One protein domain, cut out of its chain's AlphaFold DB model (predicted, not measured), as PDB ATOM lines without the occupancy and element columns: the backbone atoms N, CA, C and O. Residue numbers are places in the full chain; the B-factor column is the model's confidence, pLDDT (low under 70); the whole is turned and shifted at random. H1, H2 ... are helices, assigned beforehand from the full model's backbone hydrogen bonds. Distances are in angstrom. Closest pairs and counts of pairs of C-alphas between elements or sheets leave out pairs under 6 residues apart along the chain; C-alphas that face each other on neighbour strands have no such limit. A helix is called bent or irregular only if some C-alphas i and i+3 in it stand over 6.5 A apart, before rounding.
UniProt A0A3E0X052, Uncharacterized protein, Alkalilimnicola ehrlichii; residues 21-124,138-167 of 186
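This is residues 21 to 124 and 138 to 167 of the 186 residues of an uncharacterized protein of Alkalilimnicola ehrlichii (UniProt A0A3E0X052). A long, slim helical hairpin, H2 and H3, makes the body, and a third long helix, H5, runs beside H3 but is shifted lengthwise, with H3 in the middle of the row. At the hairpin's open end, the short H1 folds back along the beginning of H2, and the four-residue H4 packs on H1. The printed part has 134 residues with five named helices, in the order H1, H2, H3, H4, H5, and no named strand; the class is all helix. The whole is extended, with a radius of gyration of the C-alphas of 22.4 A, and its outline is a rod of 75 by 29 by 17 A.

Find C-alpha 21 at (16.640, 29.419, -34.498), where H1, residues 21 to 31, begins; it is 17.3 A long and irregular, but only just: C-alphas 21 and 24 are 6.9 A apart. Go on to C-alpha 35 at (16.129, 6.541, -31.195), where H2, residues 35 to 76, sets out over 61.6 A. H3, residues 82 to 114, returns over 48.4 A. H4 is residues 118 to 121. After the cut, H5, residues 138 to 167, runs 43.4 A to C-alpha 167 at (49.911, 68.224, -54.076).

Look first at H1 and H2, a helical hairpin: they touch, closest at the C-alphas of Ser 29 and Leu 38, 6.1 A apart, at a shallow tilt of 11 degrees, opposite ways. H2 touches H1 with residues 38 to 45 alone. H2 and H3, also a helical hairpin, touch closest at the C-alphas of Leu 67 and Phe 92, 6.7 A apart, at a shallow tilt of 8 degrees, opposite ways. H4 touches H1, with the C-alphas of Ser 29 and Leu 118 closest at 6.3 A. H4 is close to H2 but not clearly touching, with the C-alphas of Asp 42 and Leu 118 closest at 6.9 A. H3 and H5 touch through residues 98 to 105 and 138 to 146 alone, closest at the C-alphas of Met 98 and Gln 146, 7.3 A apart, at a shallow tilt of 5 degrees, opposite ways. H2 and H5 are apart. In H2, H3 and H5 every O i to N i+4 pair is within hydrogen-bond range, in H1 6 of 7 are, and H4 is too short for such a pair.

The two C-alphas farthest apart, those of Asp 34 and Lys 167, are 75.4 A apart. Residues 125 to 137 are not printed, and C-alphas 124 and 138 are 22.3 A apart across this cut, between H4 and H5. The links from H1 to H2, H2 to H3 and H3 to H4 are tight. Read the B-factor column: the mean pLDDT of the printed part is 72.2, and 54 residues are under 70, among them residues 75 to 86, 117 to 124 and 152 to 167.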
ATOM      1  N   ALA A  21      16.982  30.349 -33.422       66.00
ATOM      2  CA  ALA A  21      16.640  29.419 -34.498       66.00
ATOM      3  C   ALA A  21      17.004  27.957 -34.175       66.00
ATOM      4  O   ALA A  21      16.397  27.035 -34.715       66.00
ATOM      5  N   TRP A  22      17.972  27.739 -33.280       68.69
ATOM      6  CA  TRP A  22      18.455  26.411 -32.895       68.69
ATOM      7  C   TRP A  22      17.736  25.826 -31.681       68.69
ATOM      8  O   TRP A  22      17.704  24.608 -31.519       68.69
ATOM      9  N   GLN A  23      17.131  26.669 -30.840       70.88
ATOM     10  CA  GLN A  23      16.436  26.213 -29.635       70.88
ATOM     11  C   GLN A  23      15.366  25.139 -29.880       70.88
ATOM     12  O   GLN A  23      15.347  24.188 -29.103       70.88
ATOM     13  N   PRO A  24      14.524  25.210 -30.932       73.06
ATOM     14  CA  PRO A  24      13.522  24.175 -31.188       73.06
ATOM     15  C   PRO A  24      14.132  22.795 -31.460       73.06
ATOM     16  O   PRO A  24      13.613  21.792 -30.983       73.06
ATOM     17  N   TRP A  25      15.256  22.744 -32.181       71.19
ATOM     18  CA  TRP A  25      15.956  21.497 -32.508       71.19
ATOM     19  C   TRP A  25      16.612  20.883 -31.272       71.19
ATOM     20  O   TRP A  25      16.500  19.681 -31.041       71.19
ATOM     21  N   ILE A  26      17.231  21.726 -30.440       70.00
ATOM     22  CA  ILE A  26      17.826  21.306 -29.168       70.00
ATOM     23  C   ILE A  26      16.731  20.785 -28.228       70.00
ATOM     24  O   ILE A  26      16.855  19.667 -27.739       70.00
ATOM     25  N   ALA A  27      15.638  21.535 -28.044       72.00
ATOM     26  CA  ALA A  27      14.515  21.135 -27.195       72.00
ATOM     27  C   ALA A  27      13.899  19.795 -27.641       72.00
ATOM     28  O   ALA A  27      13.738  18.883 -26.829       72.00
ATOM     29  N   ALA A  28      13.652  19.633 -28.945       71.75
ATOM     30  CA  ALA A  28      13.119  18.391 -29.504       71.75
ATOM     31  C   ALA A  28      14.062  17.194 -29.282       71.75
ATOM     32  O   ALA A  28      13.601  16.090 -28.993       71.75
ATOM     33  N   SER A  29      15.381  17.405 -29.382       68.81
ATOM     34  CA  SER A  29      16.377  16.360 -29.115       68.81
ATOM     35  C   SER A  29      16.496  16.001 -27.627       68.81
ATOM     36  O   SER A  29      16.692  14.835 -27.308       68.81
ATOM     37  N   THR A  30      16.321  16.960 -26.708       67.50
ATOM     38  CA  THR A  30      16.373  16.718 -25.251       67.50
ATOM     39  C   THR A  30      15.134  16.022 -24.696       67.50
ATOM     40  O   THR A  30      15.226  15.291 -23.715       67.50
ATOM     41  N   GLU A  31      13.964  16.254 -25.293       70.81
ATOM     42  CA  GLU A  31      12.690  15.703 -24.810       70.81
ATOM     43  C   GLU A  31      12.444  14.262 -25.278       70.81
ATOM     44  O   GLU A  31      11.592  13.563 -24.721       70.81
ATOM     45  N   SER A  32      13.191  13.792 -26.281       68.81
ATOM     46  CA  SER A  32      13.011  12.463 -26.856       68.81
ATOM     47  C   SER A  32      14.102  11.488 -26.420       68.81
ATOM     48  O   SER A  32      15.288  11.706 -26.642       68.81
ATOM     49  N   SER A  33      13.687  10.353 -25.859       68.38
ATOM     50  CA  SER A  33      14.552   9.185 -25.625       68.38
ATOM     51  C   SER A  33      14.398   8.110 -26.711       68.38
ATOM     52  O   SER A  33      15.088   7.090 -26.676       68.38
ATOM     53  N   ASP A  34      13.509   8.324 -27.690       79.44
ATOM     54  CA  ASP A  34      13.267   7.383 -28.782       79.44
ATOM     55  C   ASP A  34      14.287   7.590 -29.908       79.44
ATOM     56  O   ASP A  34      14.306   8.617 -30.590       79.44
ATOM     57  N   SER A  35      15.107   6.563 -30.143       75.62
ATOM     58  CA  SER A  35      16.129   6.541 -31.195       75.62
ATOM     59  C   SER A  35      15.601   6.825 -32.610       75.62
ATOM     60  O   SER A  35      16.310   7.437 -33.408       75.62
ATOM     61  N   ASN A  36      14.365   6.430 -32.936       79.94
ATOM     62  CA  ASN A  36      13.774   6.695 -34.249       79.94
ATOM     63  C   ASN A  36      13.378   8.167 -34.391       79.94
ATOM     64  O   ASN A  36      13.569   8.753 -35.455       79.94
ATOM     65  N   VAL A  37      12.865   8.770 -33.318       78.06
ATOM     66  CA  VAL A  37      12.514  10.197 -33.282       78.06
ATOM     67  C   VAL A  37      13.777  11.056 -33.323       78.06
ATOM     68  O   VAL A  37      13.837  12.011 -34.089       78.06
ATOM     69  N   LEU A  38      14.822  10.683 -32.578       76.56
ATOM     70  CA  LEU A  38      16.118  11.369 -32.615       76.56
ATOM     71  C   LEU A  38      16.746  11.341 -34.012       76.56
ATOM     72  O   LEU A  38      17.240  12.363 -34.480       76.56
ATOM     73  N   LYS A  39      16.657  10.205 -34.712       79.12
ATOM     74  CA  LYS A  39      17.120  10.101 -36.098       79.12
ATOM     75  C   LYS A  39      16.327  11.001 -37.049       79.12
ATOM     76  O   LYS A  39      16.919  11.657 -37.892       79.12
ATOM     77  N   GLN A  40      15.002  11.075 -36.901       81.06
ATOM     78  CA  GLN A  40      14.173  11.972 -37.717       81.06
ATOM     79  C   GLN A  40      14.485  13.453 -37.467       81.06
ATOM     80  O   GLN A  40      14.456  14.254 -38.404       81.06
ATOM     81  N   ILE A  41      14.778  13.818 -36.215       79.75
ATOM     82  CA  ILE A  41      15.202  15.170 -35.839       79.75
ATOM     83  C   ILE A  41      16.556  15.493 -36.477       79.75
ATOM     84  O   ILE A  41      16.690  16.561 -37.070       79.75
ATOM     85  N   ASP A  42      17.520  14.570 -36.416       79.62
ATOM     86  CA  ASP A  42      18.834  14.736 -37.045       79.62
ATOM     87  C   ASP A  42      18.731  14.846 -38.574       79.62
ATOM     88  O   ASP A  42      19.204  15.825 -39.147       79.62
ATOM     89  N   ASP A  43      18.014  13.931 -39.237       84.38
ATOM     90  CA  ASP A  43      17.786  13.972 -40.689       84.38
ATOM     91  C   ASP A  43      17.160  15.318 -41.114       84.38
ATOM     92  O   ASP A  43      17.628  15.978 -42.049       84.38
ATOM     93  N   SER A  44      16.141  15.779 -40.378       81.81
ATOM     94  CA  SER A  44      15.473  17.062 -40.641       81.81
ATOM     95  C   SER A  44      16.401  18.258 -40.424       81.81
ATOM     96  O   SER A  44      16.352  19.232 -41.178       81.81
ATOM     97  N   PHE A  45      17.249  18.209 -39.403       81.69
ATOM     98  CA  PHE A  45      18.236  19.243 -39.130       81.69
ATOM     99  C   PHE A  45      19.296  19.313 -40.240       81.69
ATOM    100  O   PHE A  45      19.554  20.394 -40.774       81.69
ATOM    101  N   GLN A  46      19.841  18.170 -40.663       83.25
ATOM    102  CA  GLN A  46      20.825  18.094 -41.746       83.25
ATOM    103  C   GLN A  46      20.258  18.605 -43.078       83.25
ATOM    104  O   GLN A  46      20.945  19.311 -43.823       83.25
ATOM    105  N   ASP A  47      19.001  18.294 -43.391       83.75
ATOM    106  CA  ASP A  47      18.361  18.783 -44.612       83.75
ATOM    107  C   ASP A  47      18.087  20.293 -44.572       83.75
ATOM    108  O   ASP A  47      18.315  20.986 -45.570       83.75
ATOM    109  N   ASN A  48      17.711  20.836 -43.410       79.44
ATOM    110  CA  ASN A  48      17.617  22.285 -43.220       79.44
ATOM    111  C   ASN A  48      18.982  22.977 -43.340       79.44
ATOM    112  O   ASN A  48      19.069  24.034 -43.970       79.44
ATOM    113  N   LEU A  49      20.060  22.380 -42.815       82.94
ATOM    114  CA  LEU A  49      21.414  22.912 -42.989       82.94
ATOM    115  C   LEU A  49      21.809  22.978 -44.464       82.94
ATOM    116  O   LEU A  49      22.283  24.020 -44.913       82.94
ATOM    117  N   LYS A  50      21.562  21.918 -45.244       84.94
ATOM    118  CA  LYS A  50      21.832  21.918 -46.693       84.94
ATOM    119  C   LYS A  50      21.035  22.997 -47.425       84.94
ATOM    120  O   LYS A  50      21.562  23.639 -48.333       84.94
ATOM    121  N   ALA A  51      19.763  23.184 -47.070       78.12
ATOM    122  CA  ALA A  51      18.921  24.213 -47.674       78.12
ATOM    123  C   ALA A  51      19.433  25.625 -47.344       78.12
ATOM    124  O   ALA A  51      19.564  26.457 -48.244       78.12
ATOM    125  N   GLY A  52      19.792  25.869 -46.081       77.75
ATOM    126  CA  GLY A  52      20.405  27.122 -45.644       77.75
ATOM    127  C   GLY A  52      21.739  27.398 -46.338       77.75
ATOM    128  O   GLY A  52      21.977  28.521 -46.777       77.75
ATOM    129  N   GLU A  53      22.579  26.375 -46.504       86.25
ATOM    130  CA  GLU A  53      23.878  26.481 -47.180       86.25
ATOM    131  C   GLU A  53      23.729  26.910 -48.633       86.25
ATOM    132  O   GLU A  53      24.425  27.820 -49.084       86.25
ATOM    133  N   ARG A  54      22.773  26.318 -49.351       80.94
ATOM    134  CA  ARG A  54      22.453  26.727 -50.724       80.94
ATOM    135  C   ARG A  54      22.010  28.183 -50.783       80.94
ATOM    136  O   ARG A  54      22.582  28.948 -51.548       80.94
ATOM    137  N   LEU A  55      21.066  28.585 -49.930       77.12
ATOM    138  CA  LEU A  55      20.545  29.953 -49.918       77.12
ATOM    139  C   LEU A  55      21.640  30.990 -49.632       77.12
ATOM    140  O   LEU A  55      21.718  32.020 -50.300       77.12
ATOM    141  N   VAL A  56      22.506  30.723 -48.656       76.56
ATOM    142  CA  VAL A  56      23.636  31.603 -48.339       76.56
ATOM    143  C   VAL A  56      24.619  31.678 -49.506       76.56
ATOM    144  O   VAL A  56      25.044  32.775 -49.871       76.56
ATOM    145  N   ASN A  57      24.963  30.542 -50.114       84.44
ATOM    146  CA  ASN A  57      25.859  30.510 -51.267       84.44
ATOM    147  C   ASN A  57      25.282  31.286 -52.459       84.44
ATOM    148  O   ASN A  57      26.011  32.070 -53.066       84.44
ATOM    149  N   ASP A  58      23.984  31.154 -52.734       81.38
ATOM    150  CA  ASP A  58      23.295  31.890 -53.799       81.38
ATOM    151  C   ASP A  58      23.326  33.407 -53.548       81.38
ATOM    152  O   ASP A  58      23.627  34.190 -54.450       81.38
ATOM    153  N   LEU A  59      23.093  33.845 -52.305       74.62
ATOM    154  CA  LEU A  59      23.172  35.260 -51.929       74.62
ATOM    155  C   LEU A  59      24.595  35.821 -52.063       74.62
ATOM    156  O   LEU A  59      24.780  36.928 -52.575       74.62
ATOM    157  N   LEU A  60      25.609  35.073 -51.621       85.06
ATOM    158  CA  LEU A  60      27.014  35.478 -51.740       85.06
ATOM    159  C   LEU A  60      27.469  35.496 -53.206       85.06
ATOM    160  O   LEU A  60      28.275  36.344 -53.593       85.06
ATOM    161  N   GLN A  61      26.950  34.590 -54.034       88.62
ATOM    162  CA  GLN A  61      27.186  34.581 -55.473       88.62
ATOM    163  C   GLN A  61      26.546  35.798 -56.151       88.62
ATOM    164  O   GLN A  61      27.220  36.494 -56.910       88.62
ATOM    165  N   ALA A  62      25.296  36.122 -55.814       83.19
ATOM    166  CA  ALA A  62      24.625  37.315 -56.321       83.19
ATOM    167  C   ALA A  62      25.377  38.604 -55.939       83.19
ATOM    168  O   ALA A  62      25.548  39.490 -56.775       83.19
ATOM    169  N   GLN A  63      25.896  38.697 -54.706       80.88
ATOM    170  CA  GLN A  63      26.740  39.823 -54.277       80.88
ATOM    171  C   GLN A  63      28.035  39.922 -55.098       80.88
ATOM    172  O   GLN A  63      28.398  41.021 -55.516       80.88
ATOM    173  N   ALA A  64      28.698  38.797 -55.388       88.88
ATOM    174  CA  ALA A  64      29.894  38.782 -56.237       88.88
ATOM    175  C   ALA A  64      29.598  39.293 -57.656       88.88
ATOM    176  O   ALA A  64      30.362  40.076 -58.224       88.88
ATOM    177  N   GLU A  65      28.478  38.865 -58.237       88.62
ATOM    178  CA  GLU A  65      28.054  39.298 -59.569       88.62
ATOM    179  C   GLU A  65      27.725  40.791 -59.606       88.62
ATOM    180  O   GLU A  65      28.108  41.481 -60.553       88.62
ATOM    181  N   TRP A  66      27.095  41.310 -58.552       85.06
ATOM    182  CA  TRP A  66      26.828  42.737 -58.401       85.06
ATOM    183  C   TRP A  66      28.114  43.569 -58.344       85.06
ATOM    184  O   TRP A  66      28.232  44.570 -59.054       85.06
ATOM    185  N   LEU A  67      29.112  43.131 -57.568       86.19
ATOM    186  CA  LEU A  67      30.422  43.791 -57.507       86.19
ATOM    187  C   LEU A  67      31.119  43.790 -58.869       86.19
ATOM    188  O   LEU A  67      31.633  44.822 -59.310       86.19
ATOM    189  N   LYS A  68      31.072  42.659 -59.580       86.75
ATOM    190  CA  LYS A  68      31.617  42.536 -60.936       86.75
ATOM    191  C   LYS A  68      30.953  43.512 -61.911       86.75
ATOM    192  O   LYS A  68      31.657  44.175 -62.672       86.75
ATOM    193  N   GLN A  69      29.624  43.620 -61.888       86.50
ATOM    194  CA  GLN A  69      28.881  44.556 -62.741       86.50
ATOM    195  C   GLN A  69      29.219  46.015 -62.405       86.50
ATOM    196  O   GLN A  69      29.504  46.800 -63.309       86.50
ATOM    197  N   GLY A  70      29.267  46.371 -61.118       81.50
ATOM    198  CA  GLY A  70      29.654  47.712 -60.670       81.50
ATOM    199  C   GLY A  70      31.048  48.109 -61.158       81.50
ATOM    200  O   GLY A  70      31.240  49.195 -61.709       81.50
ATOM    201  N   ARG A  71      32.017  47.197 -61.045       83.12
ATOM    202  CA  ARG A  71      33.385  47.403 -61.535       83.12
ATOM    203  C   ARG A  71      33.421  47.643 -63.050       83.12
ATOM    204  O   ARG A  71      34.091  48.568 -63.503       83.12
ATOM    205  N   GLN A  72      32.661  46.869 -63.830       81.69
ATOM    206  CA  GLN A  72      32.563  47.042 -65.287       81.69
ATOM    207  C   GLN A  72      31.970  48.403 -65.678       81.69
ATOM    208  O   GLN A  72      32.515  49.071 -66.555       81.69
ATOM    209  N   LEU A  73      30.902  48.844 -65.006       76.81
ATOM    210  CA  LEU A  73      30.289  50.156 -65.251       76.81
ATOM    211  C   LEU A  73      31.258  51.305 -64.950       76.81
ATOM    212  O   LEU A  73      31.311  52.287 -65.689       76.81
ATOM    213  N   THR A  74      32.066  51.155 -63.901       72.31
ATOM    214  CA  THR A  74      33.048  52.168 -63.497       72.31
ATOM    215  C   THR A  74      34.217  52.258 -64.487       72.31
ATOM    216  O   THR A  74      34.721  53.346 -64.746       72.31
ATOM    217  N   GLN A  75      34.610  51.139 -65.106       69.50
ATOM    218  CA  GLN A  75      35.647  51.100 -66.147       69.50
ATOM    219  C   GLN A  75      35.163  51.610 -67.517       69.50
ATOM    220  O   GLN A  75      35.966  52.118 -68.297       69.50
ATOM    221  N   GLN A  76      33.867  51.487 -67.825       66.00
ATOM    222  CA  GLN A  76      33.283  51.950 -69.094       66.00
ATOM    223  C   GLN A  76      32.980  53.458 -69.114       66.00
ATOM    224  O   GLN A  76      32.881  54.050 -70.189       66.00
ATOM    225  N   GLY A  77      32.867  54.103 -67.950       59.50
ATOM    226  CA  GLY A  77      32.727  55.553 -67.813       59.50
ATOM    227  C   GLY A  77      34.044  56.293 -68.066       59.50
ATOM    228  O   GLY A  77      34.615  56.880 -67.151       59.50
ATOM    229  N   SER A  78      34.545  56.265 -69.303       47.53
ATOM    230  CA  SER A  78      35.811  56.871 -69.745       47.53
ATOM    231  C   SER A  78      35.767  58.410 -69.790       47.53
ATOM    232  O   SER A  78      35.880  59.027 -70.849       47.53
ATOM    233  N   GLY A  79      35.582  59.030 -68.625       52.16
ATOM    234  CA  GLY A  79      35.668  60.475 -68.396       52.16
ATOM    235  C   GLY A  79      35.943  60.860 -66.935       52.16
ATOM    236  O   GLY A  79      36.040  62.046 -66.630       52.16
ATOM    237  N   SER A  80      36.065  59.888 -66.023       54.47
ATOM    238  CA  SER A  80      36.366  60.137 -64.613       54.47
ATOM    239  C   SER A  80      37.841  60.498 -64.399       54.47
ATOM    240  O   SER A  80      38.758  59.945 -65.008       54.47
ATOM    241  N   ILE A  81      38.067  61.459 -63.506       57.72
ATOM    242  CA  ILE A  81      39.386  61.938 -63.087       57.72
ATOM    243  C   ILE A  81      40.123  60.765 -62.410       57.72
ATOM    244  O   ILE A  81      39.537  60.089 -61.567       57.72
ATOM    245  N   GLN A  82      41.397  60.529 -62.749       57.19
ATOM    246  CA  GLN A  82      42.236  59.413 -62.261       57.19
ATOM    247  C   GLN A  82      42.065  59.031 -60.766       57.19
ATOM    248  O   GLN A  82      41.898  57.843 -60.487       57.19
ATOM    249  N   PRO A  83      42.005  59.986 -59.811       59.19
ATOM    250  CA  PRO A  83      41.796  59.694 -58.390       59.19
ATOM    251  C   PRO A  83      40.488  58.967 -58.070       59.19
ATOM    252  O   PRO A  83      40.414  58.166 -57.143       59.19
ATOM    253  N   MET A  84      39.441  59.243 -58.847       60.56
ATOM    254  CA  MET A  84      38.113  58.669 -58.649       60.56
ATOM    255  C   MET A  84      38.081  57.193 -59.073       60.56
ATOM    256  O   MET A  84      37.352  56.401 -58.482       60.56
ATOM    257  N   ASN A  85      38.932  56.805 -60.033       66.88
ATOM    258  CA  ASN A  85      39.111  55.410 -60.440       66.88
ATOM    259  C   ASN A  85      39.943  54.614 -59.426       66.88
ATOM    260  O   ASN A  85      39.602  53.471 -59.137       66.88
ATOM    261  N   GLU A  86      40.986  55.209 -58.842       67.62
ATOM    262  CA  GLU A  86      41.786  54.569 -57.783       67.62
ATOM    263  C   GLU A  86      40.968  54.340 -56.503       67.62
ATOM    264  O   GLU A  86      41.043  53.273 -55.886       67.62
ATOM    265  N   TRP A  87      40.126  55.309 -56.133       70.38
ATOM    266  CA  TRP A  87      39.206  55.178 -55.006       70.38
ATOM    267  C   TRP A  87      38.134  54.106 -55.245       70.38
ATOM    268  O   TRP A  87      37.861  53.284 -54.365       70.38
ATOM    269  N   ALA A  88      37.548  54.075 -56.447       74.44
ATOM    270  CA  ALA A  88      36.573  53.052 -56.808       74.44
ATOM    271  C   ALA A  88      37.195  51.648 -56.805       74.44
ATOM    272  O   ALA A  88      36.621  50.725 -56.234       74.44
ATOM    273  N   GLU A  89      38.392  51.489 -57.371       77.50
ATOM    274  CA  GLU A  89      39.126  50.220 -57.384       77.50
ATOM    275  C   GLU A  89      39.452  49.731 -55.963       77.50
ATOM    276  O   GLU A  89      39.246  48.560 -55.642       77.50
ATOM    277  N   THR A  90      39.871  50.643 -55.080       77.12
ATOM    278  CA  THR A  90      40.112  50.343 -53.658       77.12
ATOM    279  C   THR A  90      38.827  49.891 -52.959       77.12
ATOM    280  O   THR A  90      38.835  48.915 -52.207       77.12
ATOM    281  N   SER A  91      37.702  50.546 -53.255       76.88
ATOM    282  CA  SER A  91      36.391  50.216 -52.687       76.88
ATOM    283  C   SER A  91      35.867  48.861 -53.180       76.88
ATOM    284  O   SER A  91      35.344  48.081 -52.386       76.88
ATOM    285  N   PHE A  92      36.035  48.535 -54.467       83.81
ATOM    286  CA  PHE A  92      35.660  47.220 -55.001       83.81
ATOM    287  C   PHE A  92      36.516  46.105 -54.413       83.81
ATOM    288  O   PHE A  92      35.965  45.094 -53.985       83.81
ATOM    289  N   LYS A  93      37.834  46.305 -54.320       82.38
ATOM    290  CA  LYS A  93      38.735  45.334 -53.691       82.38
ATOM    291  C   LYS A  93      38.342  45.053 -52.239       82.38
ATOM    292  O   LYS A  93      38.294  43.901 -51.829       82.38
ATOM    293  N   LEU A  94      37.996  46.090 -51.482       77.88
ATOM    294  CA  LEU A  94      37.518  45.936 -50.112       77.88
ATOM    295  C   LEU A  94      36.220  45.122 -50.029       77.88
ATOM    296  O   LEU A  94      36.067  44.277 -49.148       77.88
ATOM    297  N   MET A  95      35.267  45.402 -50.918       80.69
ATOM    298  CA  MET A  95      34.008  44.663 -50.952       80.69
ATOM    299  C   MET A  95      34.225  43.196 -51.344       80.69
ATOM    300  O   MET A  95      33.572  42.331 -50.761       80.69
ATOM    301  N   ASP A  96      35.168  42.914 -52.247       84.75
ATOM    302  CA  ASP A  96      35.602  41.553 -52.584       84.75
ATOM    303  C   ASP A  96      36.216  40.850 -51.354       84.75
ATOM    304  O   ASP A  96      35.809  39.738 -51.013       84.75
ATOM    305  N   ASP A  97      37.113  41.521 -50.622       80.00
ATOM    306  CA  ASP A  97      37.739  40.984 -49.402       80.00
ATOM    307  C   ASP A  97      36.697  40.702 -48.298       80.00
ATOM    308  O   ASP A  97      36.735  39.663 -47.631       80.00
ATOM    309  N   MET A  98      35.715  41.594 -48.114       77.38
ATOM    310  CA  MET A  98      34.609  41.377 -47.173       77.38
ATOM    311  C   MET A  98      33.701  40.225 -47.596       77.38
ATOM    312  O   MET A  98      33.220  39.479 -46.740       77.38
ATOM    313  N   LEU A  99      33.433  40.091 -48.893       83.62
ATOM    314  CA  LEU A  99      32.609  39.011 -49.417       83.62
ATOM    315  C   LEU A  99      33.288  37.655 -49.212       83.62
ATOM    316  O   LEU A  99      32.641  36.700 -48.781       83.62
ATOM    317  N   GLU A 100      34.594  37.587 -49.449       85.81
ATOM    318  CA  GLU A 100      35.395  36.389 -49.217       85.81
ATOM    319  C   GLU A 100      35.441  36.017 -47.731       85.81
ATOM    320  O   GLU A 100      35.204  34.869 -47.353       85.81
ATOM    321  N   MET A 101      35.630  37.002 -46.855       79.25
ATOM    322  CA  MET A 101      35.550  36.788 -45.411       79.25
ATOM    323  C   MET A 101      34.177  36.228 -44.992       79.25
ATOM    324  O   MET A 101      34.112  35.281 -44.206       79.25
ATOM    325  N   ARG A 102      33.072  36.748 -45.546       77.81
ATOM    326  CA  ARG A 102      31.719  36.215 -45.288       77.81
ATOM    327  C   ARG A 102      31.554  34.784 -45.798       77.81
ATOM    328  O   ARG A 102      30.960  33.973 -45.090       77.81
ATOM    329  N   ARG A 103      32.093  34.441 -46.974       86.19
ATOM    330  CA  ARG A 103      32.093  33.057 -47.487       86.19
ATOM    331  C   ARG A 103      32.790  32.103 -46.528       86.19
ATOM    332  O   ARG A 103      32.231  31.063 -46.189       86.19
ATOM    333  N   GLN A 104      33.963  32.484 -46.033       82.25
ATOM    334  CA  GLN A 104      34.706  31.676 -45.066       82.25
ATOM    335  C   GLN A 104      33.941  31.510 -43.746       82.25
ATOM    336  O   GLN A 104      33.953  30.420 -43.176       82.25
ATOM    337  N   MET A 105      33.239  32.557 -43.285       78.62
ATOM    338  CA  MET A 105      32.384  32.494 -42.090       78.62
ATOM    339  C   MET A 105      31.327  31.411 -42.229       78.62
ATOM    340  O   MET A 105      31.216  30.522 -41.389       78.62
ATOM    341  N   TRP A 106      30.557  31.507 -43.309       79.50
ATOM    342  CA  TRP A 106      29.423  30.642 -43.546       79.50
ATOM    343  C   TRP A 106      29.874  29.216 -43.818       79.50
ATOM    344  O   TRP A 106      29.316  28.296 -43.236       79.50
ATOM    345  N   SER A 107      30.943  29.021 -44.591       85.56
ATOM    346  CA  SER A 107      31.525  27.694 -44.809       85.56
ATOM    347  C   SER A 107      31.890  27.011 -43.490       85.56
ATOM    348  O   SER A 107      31.507  25.865 -43.267       85.56
ATOM    349  N   ARG A 108      32.594  27.718 -42.596       78.56
ATOM    350  CA  ARG A 108      32.954  27.178 -41.277       78.56
ATOM    351  C   ARG A 108      31.735  26.970 -40.389       78.56
ATOM    352  O   ARG A 108      31.698  25.999 -39.643       78.56
ATOM    353  N   TRP A 109      30.727  27.839 -40.489       77.38
ATOM    354  CA  TRP A 109      29.466  27.653 -39.779       77.38
ATOM    355  C   TRP A 109      28.795  26.345 -40.156       77.38
ATOM    356  O   TRP A 109      28.471  25.558 -39.276       77.38
ATOM    357  N   PHE A 110      28.595  26.108 -41.454       81.94
ATOM    358  CA  PHE A 110      27.931  24.907 -41.944       81.94
ATOM    359  C   PHE A 110      28.732  23.656 -41.594       81.94
ATOM    360  O   PHE A 110      28.153  22.647 -41.206       81.94
ATOM    361  N   GLU A 111      30.061  23.723 -41.665       83.25
ATOM    362  CA  GLU A 111      30.935  22.632 -41.231       83.25
ATOM    363  C   GLU A 111      30.778  22.324 -39.736       83.25
ATOM    364  O   GLU A 111      30.588  21.169 -39.357       83.25
ATOM    365  N   GLN A 112      30.779  23.355 -38.890       74.69
ATOM    366  CA  GLN A 112      30.590  23.214 -37.449       74.69
ATOM    367  C   GLN A 112      29.170  22.778 -37.084       74.69
ATOM    368  O   GLN A 112      28.979  22.001 -36.159       74.69
ATOM    369  N   ALA A 113      28.171  23.237 -37.830       75.00
ATOM    370  CA  ALA A 113      26.784  22.838 -37.673       75.00
ATOM    371  C   ALA A 113      26.573  21.363 -38.012       75.00
ATOM    372  O   ALA A 113      25.890  20.664 -37.271       75.00
ATOM    373  N   ARG A 114      27.213  20.867 -39.078       79.81
ATOM    374  CA  ARG A 114      27.182  19.446 -39.446       79.81
ATOM    375  C   ARG A 114      27.905  18.556 -38.438       79.81
ATOM    376  O   ARG A 114      27.548  17.390 -38.316       79.81
ATOM    377  N   SER A 115      28.912  19.079 -37.736       74.25
ATOM    378  CA  SER A 115      29.629  18.338 -36.691       74.25
ATOM    379  C   SER A 115      28.955  18.396 -35.317       74.25
ATOM    380  O   SER A 115      29.397  17.700 -34.401       74.25
ATOM    381  N   MET A 116      27.878  19.179 -35.158       70.38
ATOM    382  CA  MET A 116      27.050  19.122 -33.957       70.38
ATOM    383  C   MET A 116      26.218  17.843 -33.960       70.38
ATOM    384  O   MET A 116      25.250  17.719 -34.703       70.38
ATOM    385  N   ASP A 117      26.574  16.914 -33.081       63.41
ATOM    386  CA  ASP A 117      25.717  15.788 -32.734       63.41
ATOM    387  C   ASP A 117      24.628  16.277 -31.764       63.41
ATOM    388  O   ASP A 117      24.888  16.554 -30.584       63.41
ATOM    389  N   LEU A 118      23.400  16.415 -32.272       61.28
ATOM    390  CA  LEU A 118      22.236  16.820 -31.475       61.28
ATOM    391  C   LEU A 118      21.927  15.809 -30.354       61.28
ATOM    392  O   LEU A 118      21.451  16.203 -29.291       61.28
ATOM    393  N   GLY A 119      22.266  14.529 -30.538       55.97
ATOM    394  CA  GLY A 119      22.138  13.490 -29.517       55.97
ATOM    395  C   GLY A 119      23.139  13.639 -28.366       55.97
ATOM    396  O   GLY A 119      22.823  13.289 -27.229       55.97
ATOM    397  N   ILE A 120      24.322  14.214 -28.615       53.72
ATOM    398  CA  ILE A 120      25.303  14.563 -27.568       53.72
ATOM    399  C   ILE A 120      24.904  15.854 -26.842       53.72
ATOM    400  O   ILE A 120      25.094  15.946 -25.628       53.72
ATOM    401  N   LEU A 121      24.333  16.838 -27.548       52.31
ATOM    402  CA  LEU A 121      23.815  18.075 -26.943       52.31
ATOM    403  C   LEU A 121      22.632  17.812 -26.002       52.31
ATOM    404  O   LEU A 121      22.512  18.484 -24.981       52.31
ATOM    405  N   ALA A 122      21.815  16.801 -26.306       51.91
ATOM    406  CA  ALA A 122      20.715  16.364 -25.454       51.91
ATOM    407  C   ALA A 122      21.162  15.717 -24.127       51.91
ATOM    408  O   ALA A 122      20.401  15.695 -23.164       51.91
ATOM    409  N   ASN A 123      22.395  15.200 -24.067       48.75
ATOM    410  CA  ASN A 123      22.869  14.322 -22.993       48.75
ATOM    411  C   ASN A 123      23.956  14.944 -22.094       48.75
ATOM    412  O   ASN A 123      24.517  14.247 -21.246       48.75
ATOM    413  N   ARG A 124      24.320  16.224 -22.278       47.16
ATOM    414  CA  ARG A 124      25.486  16.819 -21.600       47.16
ATOM    415  C   ARG A 124      25.148  17.986 -20.671       47.16
ATOM    416  O   ARG A 124      25.047  19.129 -21.093       47.16
ATOM    417  N   MET A 138      34.183  32.481 -33.057       66.94
ATOM    418  CA  MET A 138      34.516  32.696 -34.464       66.94
ATOM    419  C   MET A 138      33.828  33.945 -35.036       66.94
ATOM    420  O   MET A 138      34.480  34.754 -35.701       66.94
ATOM    421  N   CYS A 139      32.537  34.146 -34.752       63.19
ATOM    422  CA  CYS A 139      31.811  35.362 -35.130       63.19
ATOM    423  C   CYS A 139      32.468  36.619 -34.542       63.19
ATOM    424  O   CYS A 139      32.579  37.641 -35.222       63.19
ATOM    425  N   ARG A 140      32.947  36.537 -33.296       67.88
ATOM    426  CA  ARG A 140      33.661  37.626 -32.627       67.88
ATOM    427  C   ARG A 140      35.004  37.936 -33.296       67.88
ATOM    428  O   ARG A 140      35.232  39.090 -33.648       67.88
ATOM    429  N   GLN A 141      35.857  36.935 -33.513       68.31
ATOM    430  CA  GLN A 141      37.157  37.116 -34.178       68.31
ATOM    431  C   GLN A 141      36.998  37.709 -35.584       68.31
ATOM    432  O   GLN A 141      37.804  38.524 -36.031       68.31
ATOM    433  N   MET A 142      35.932  37.332 -36.290       65.75
ATOM    434  CA  MET A 142      35.658  37.886 -37.607       65.75
ATOM    435  C   MET A 142      35.233  39.356 -37.559       65.75
ATOM    436  O   MET A 142      35.637  40.121 -38.430       65.75
ATOM    437  N   MET A 143      34.457  39.771 -36.557       64.50
ATOM    438  CA  MET A 143      34.126  41.188 -36.373       64.50
ATOM    439  C   MET A 143      35.356  42.034 -36.092       64.50
ATOM    440  O   MET A 143      35.474  43.118 -36.653       64.50
ATOM    441  N   GLU A 144      36.259  41.545 -35.241       68.06
ATOM    442  CA  GLU A 144      37.528  42.221 -34.963       68.06
ATOM    443  C   GLU A 144      38.286  42.425 -36.286       68.06
ATOM    444  O   GLU A 144      38.613  43.554 -36.644       68.06
ATOM    445  N   ARG A 145      38.372  41.380 -37.118       67.56
ATOM    446  CA  ARG A 145      38.992  41.469 -38.446       67.56
ATOM    447  C   ARG A 145      38.256  42.400 -39.420       67.56
ATOM    448  O   ARG A 145      38.896  43.110 -40.190       67.56
ATOM    449  N   GLN A 146      36.923  42.419 -39.411       65.50
ATOM    450  CA  GLN A 146      36.123  43.313 -40.254       65.50
ATOM    451  C   GLN A 146      36.293  44.780 -39.840       65.50
ATOM    452  O   GLN A 146      36.348  45.659 -40.701       65.50
ATOM    453  N   MET A 147      36.374  45.042 -38.535       67.19
ATOM    454  CA  MET A 147      36.620  46.367 -37.976       67.19
ATOM    455  C   MET A 147      38.044  46.839 -38.265       67.19
ATOM    456  O   MET A 147      38.208  47.998 -38.634       67.19
ATOM    457  N   ASP A 148      39.040  45.953 -38.200       70.62
ATOM    458  CA  ASP A 148      40.420  46.256 -38.597       70.62
ATOM    459  C   ASP A 148      40.495  46.650 -40.075       70.62
ATOM    460  O   ASP A 148      41.122  47.643 -40.442       70.62
ATOM    461  N   VAL A 149      39.787  45.910 -40.932       67.38
ATOM    462  CA  VAL A 149      39.675  46.198 -42.364       67.38
ATOM    463  C   VAL A 149      38.970  47.545 -42.612       67.38
ATOM    464  O   VAL A 149      39.431  48.344 -43.429       67.38
ATOM    465  N   TRP A 150      37.904  47.860 -41.865       66.25
ATOM    466  CA  TRP A 150      37.224  49.164 -41.920       66.25
ATOM    467  C   TRP A 150      38.097  50.323 -41.418       66.25
ATOM    468  O   TRP A 150      38.117  51.392 -42.032       66.25
ATOM    469  N   GLN A 151      38.827  50.135 -40.316       70.88
ATOM    470  CA  GLN A 151      39.738  51.144 -39.774       70.88
ATOM    471  C   GLN A 151      40.917  51.390 -40.713       70.88
ATOM    472  O   GLN A 151      41.241  52.547 -40.982       70.88
ATOM    473  N   GLY A 152      41.502  50.328 -41.273       69.94
ATOM    474  CA  GLY A 152      42.532  50.427 -42.304       69.94
ATOM    475  C   GLY A 152      42.043  51.206 -43.525       69.94
ATOM    476  O   GLY A 152      42.757  52.078 -44.020       69.94
ATOM    477  N   MET A 153      40.789  50.990 -43.951       65.12
ATOM    478  CA  MET A 153      40.176  51.795 -45.011       65.12
ATOM    479  C   MET A 153      40.074  53.269 -44.609       65.12
ATOM    480  O   MET A 153      40.561  54.121 -45.349       65.12
ATOM    481  N   SER A 154      39.489  53.587 -43.450       63.47
ATOM    482  CA  SER A 154      39.347  54.977 -42.993       63.47
ATOM    483  C   SER A 154      40.695  55.701 -42.953       63.47
ATOM    484  O   SER A 154      40.784  56.854 -43.368       63.47
ATOM    485  N   GLN A 155      41.749  55.021 -42.500       69.56
ATOM    486  CA  GLN A 155      43.101  55.575 -42.452       69.56
ATOM    487  C   GLN A 155      43.703  55.745 -43.850       69.56
ATOM    488  O   GLN A 155      44.304  56.780 -44.121       69.56
ATOM    489  N   SER A 156      43.507  54.783 -44.759       62.84
ATOM    490  CA  SER A 156      43.985  54.887 -46.147       62.84
ATOM    491  C   SER A 156      43.303  56.023 -46.918       62.84
ATOM    492  O   SER A 156      43.977  56.790 -47.603       62.84
ATOM    493  N   VAL A 157      41.992  56.203 -46.722       61.62
ATOM    494  CA  VAL A 157      41.209  57.306 -47.296       61.62
ATOM    495  C   VAL A 157      41.681  58.643 -46.730       61.62
ATOM    496  O   VAL A 157      41.867  59.602 -47.476       61.62
ATOM    497  N   GLN A 158      41.926  58.714 -45.420       60.00
ATOM    498  CA  GLN A 158      42.395  59.934 -44.766       60.00
ATOM    499  C   GLN A 158      43.835  60.297 -45.169       60.00
ATOM    500  O   GLN A 158      44.138  61.474 -45.363       60.00
ATOM    501  N   ALA A 159      44.705  59.300 -45.361       62.53
ATOM    502  CA  ALA A 159      46.068  59.488 -45.851       62.53
ATOM    503  C   ALA A 159      46.094  59.966 -47.311       62.53
ATOM    504  O   ALA A 159      46.790  60.929 -47.620       62.53
ATOM    505  N   GLN A 160      45.291  59.361 -48.195       58.56
ATOM    506  CA  GLN A 160      45.184  59.802 -49.591       58.56
ATOM    507  C   GLN A 160      44.586  61.208 -49.714       58.56
ATOM    508  O   GLN A 160      45.104  62.013 -50.483       58.56
ATOM    509  N   ALA A 161      43.567  61.547 -48.916       58.44
ATOM    510  CA  ALA A 161      43.007  62.899 -48.883       58.44
ATOM    511  C   ALA A 161      44.040  63.952 -48.427       58.44
ATOM    512  O   ALA A 161      44.090  65.054 -48.978       58.44
ATOM    513  N   GLY A 162      44.894  63.609 -47.455       56.28
ATOM    514  CA  GLY A 162      45.998  64.467 -47.013       56.28
ATOM    515  C   GLY A 162      47.062  64.685 -48.094       56.28
ATOM    516  O   GLY A 162      47.507  65.814 -48.303       56.28
ATOM    517  N   ASP A 163      47.416  63.631 -48.828       56.09
ATOM    518  CA  ASP A 163      48.443  63.666 -49.878       56.09
ATOM    519  C   ASP A 163      47.976  64.434 -51.132       56.09
ATOM    520  O   ASP A 163      48.749  65.134 -51.792       56.09
ATOM    521  N   GLN A 164      46.675  64.374 -51.432       53.69
ATOM    522  CA  GLN A 164      46.047  65.165 -52.495       53.69
ATOM    523  C   GLN A 164      45.985  66.651 -52.139       53.69
ATOM    524  O   GLN A 164      46.338  67.499 -52.958       53.69
ATOM    525  N   SER A 165      45.640  66.968 -50.885       51.19
ATOM    526  CA  SER A 165      45.651  68.345 -50.389       51.19
ATOM    527  C   SER A 165      47.056  68.961 -50.405       51.19
ATOM    528  O   SER A 165      47.183  70.166 -50.633       51.19
ATOM    529  N   ALA A 166      48.108  68.166 -50.180       54.78
ATOM    530  CA  ALA A 166      49.501  68.613 -50.249       54.78
ATOM    531  C   ALA A 166      49.949  68.900 -51.696       54.78
ATOM    532  O   ALA A 166      50.540  69.945 -51.972       54.78
ATOM    533  N   LYS A 167      49.593  68.029 -52.649       55.12
ATOM    534  CA  LYS A 167      49.911  68.224 -54.076       55.12
ATOM    535  C   LYS A 167      49.176  69.416 -54.696       55.12
ATOM    536  O   LYS A 167      49.764  70.151 -55.493       55.12
TER     537      LYS A 167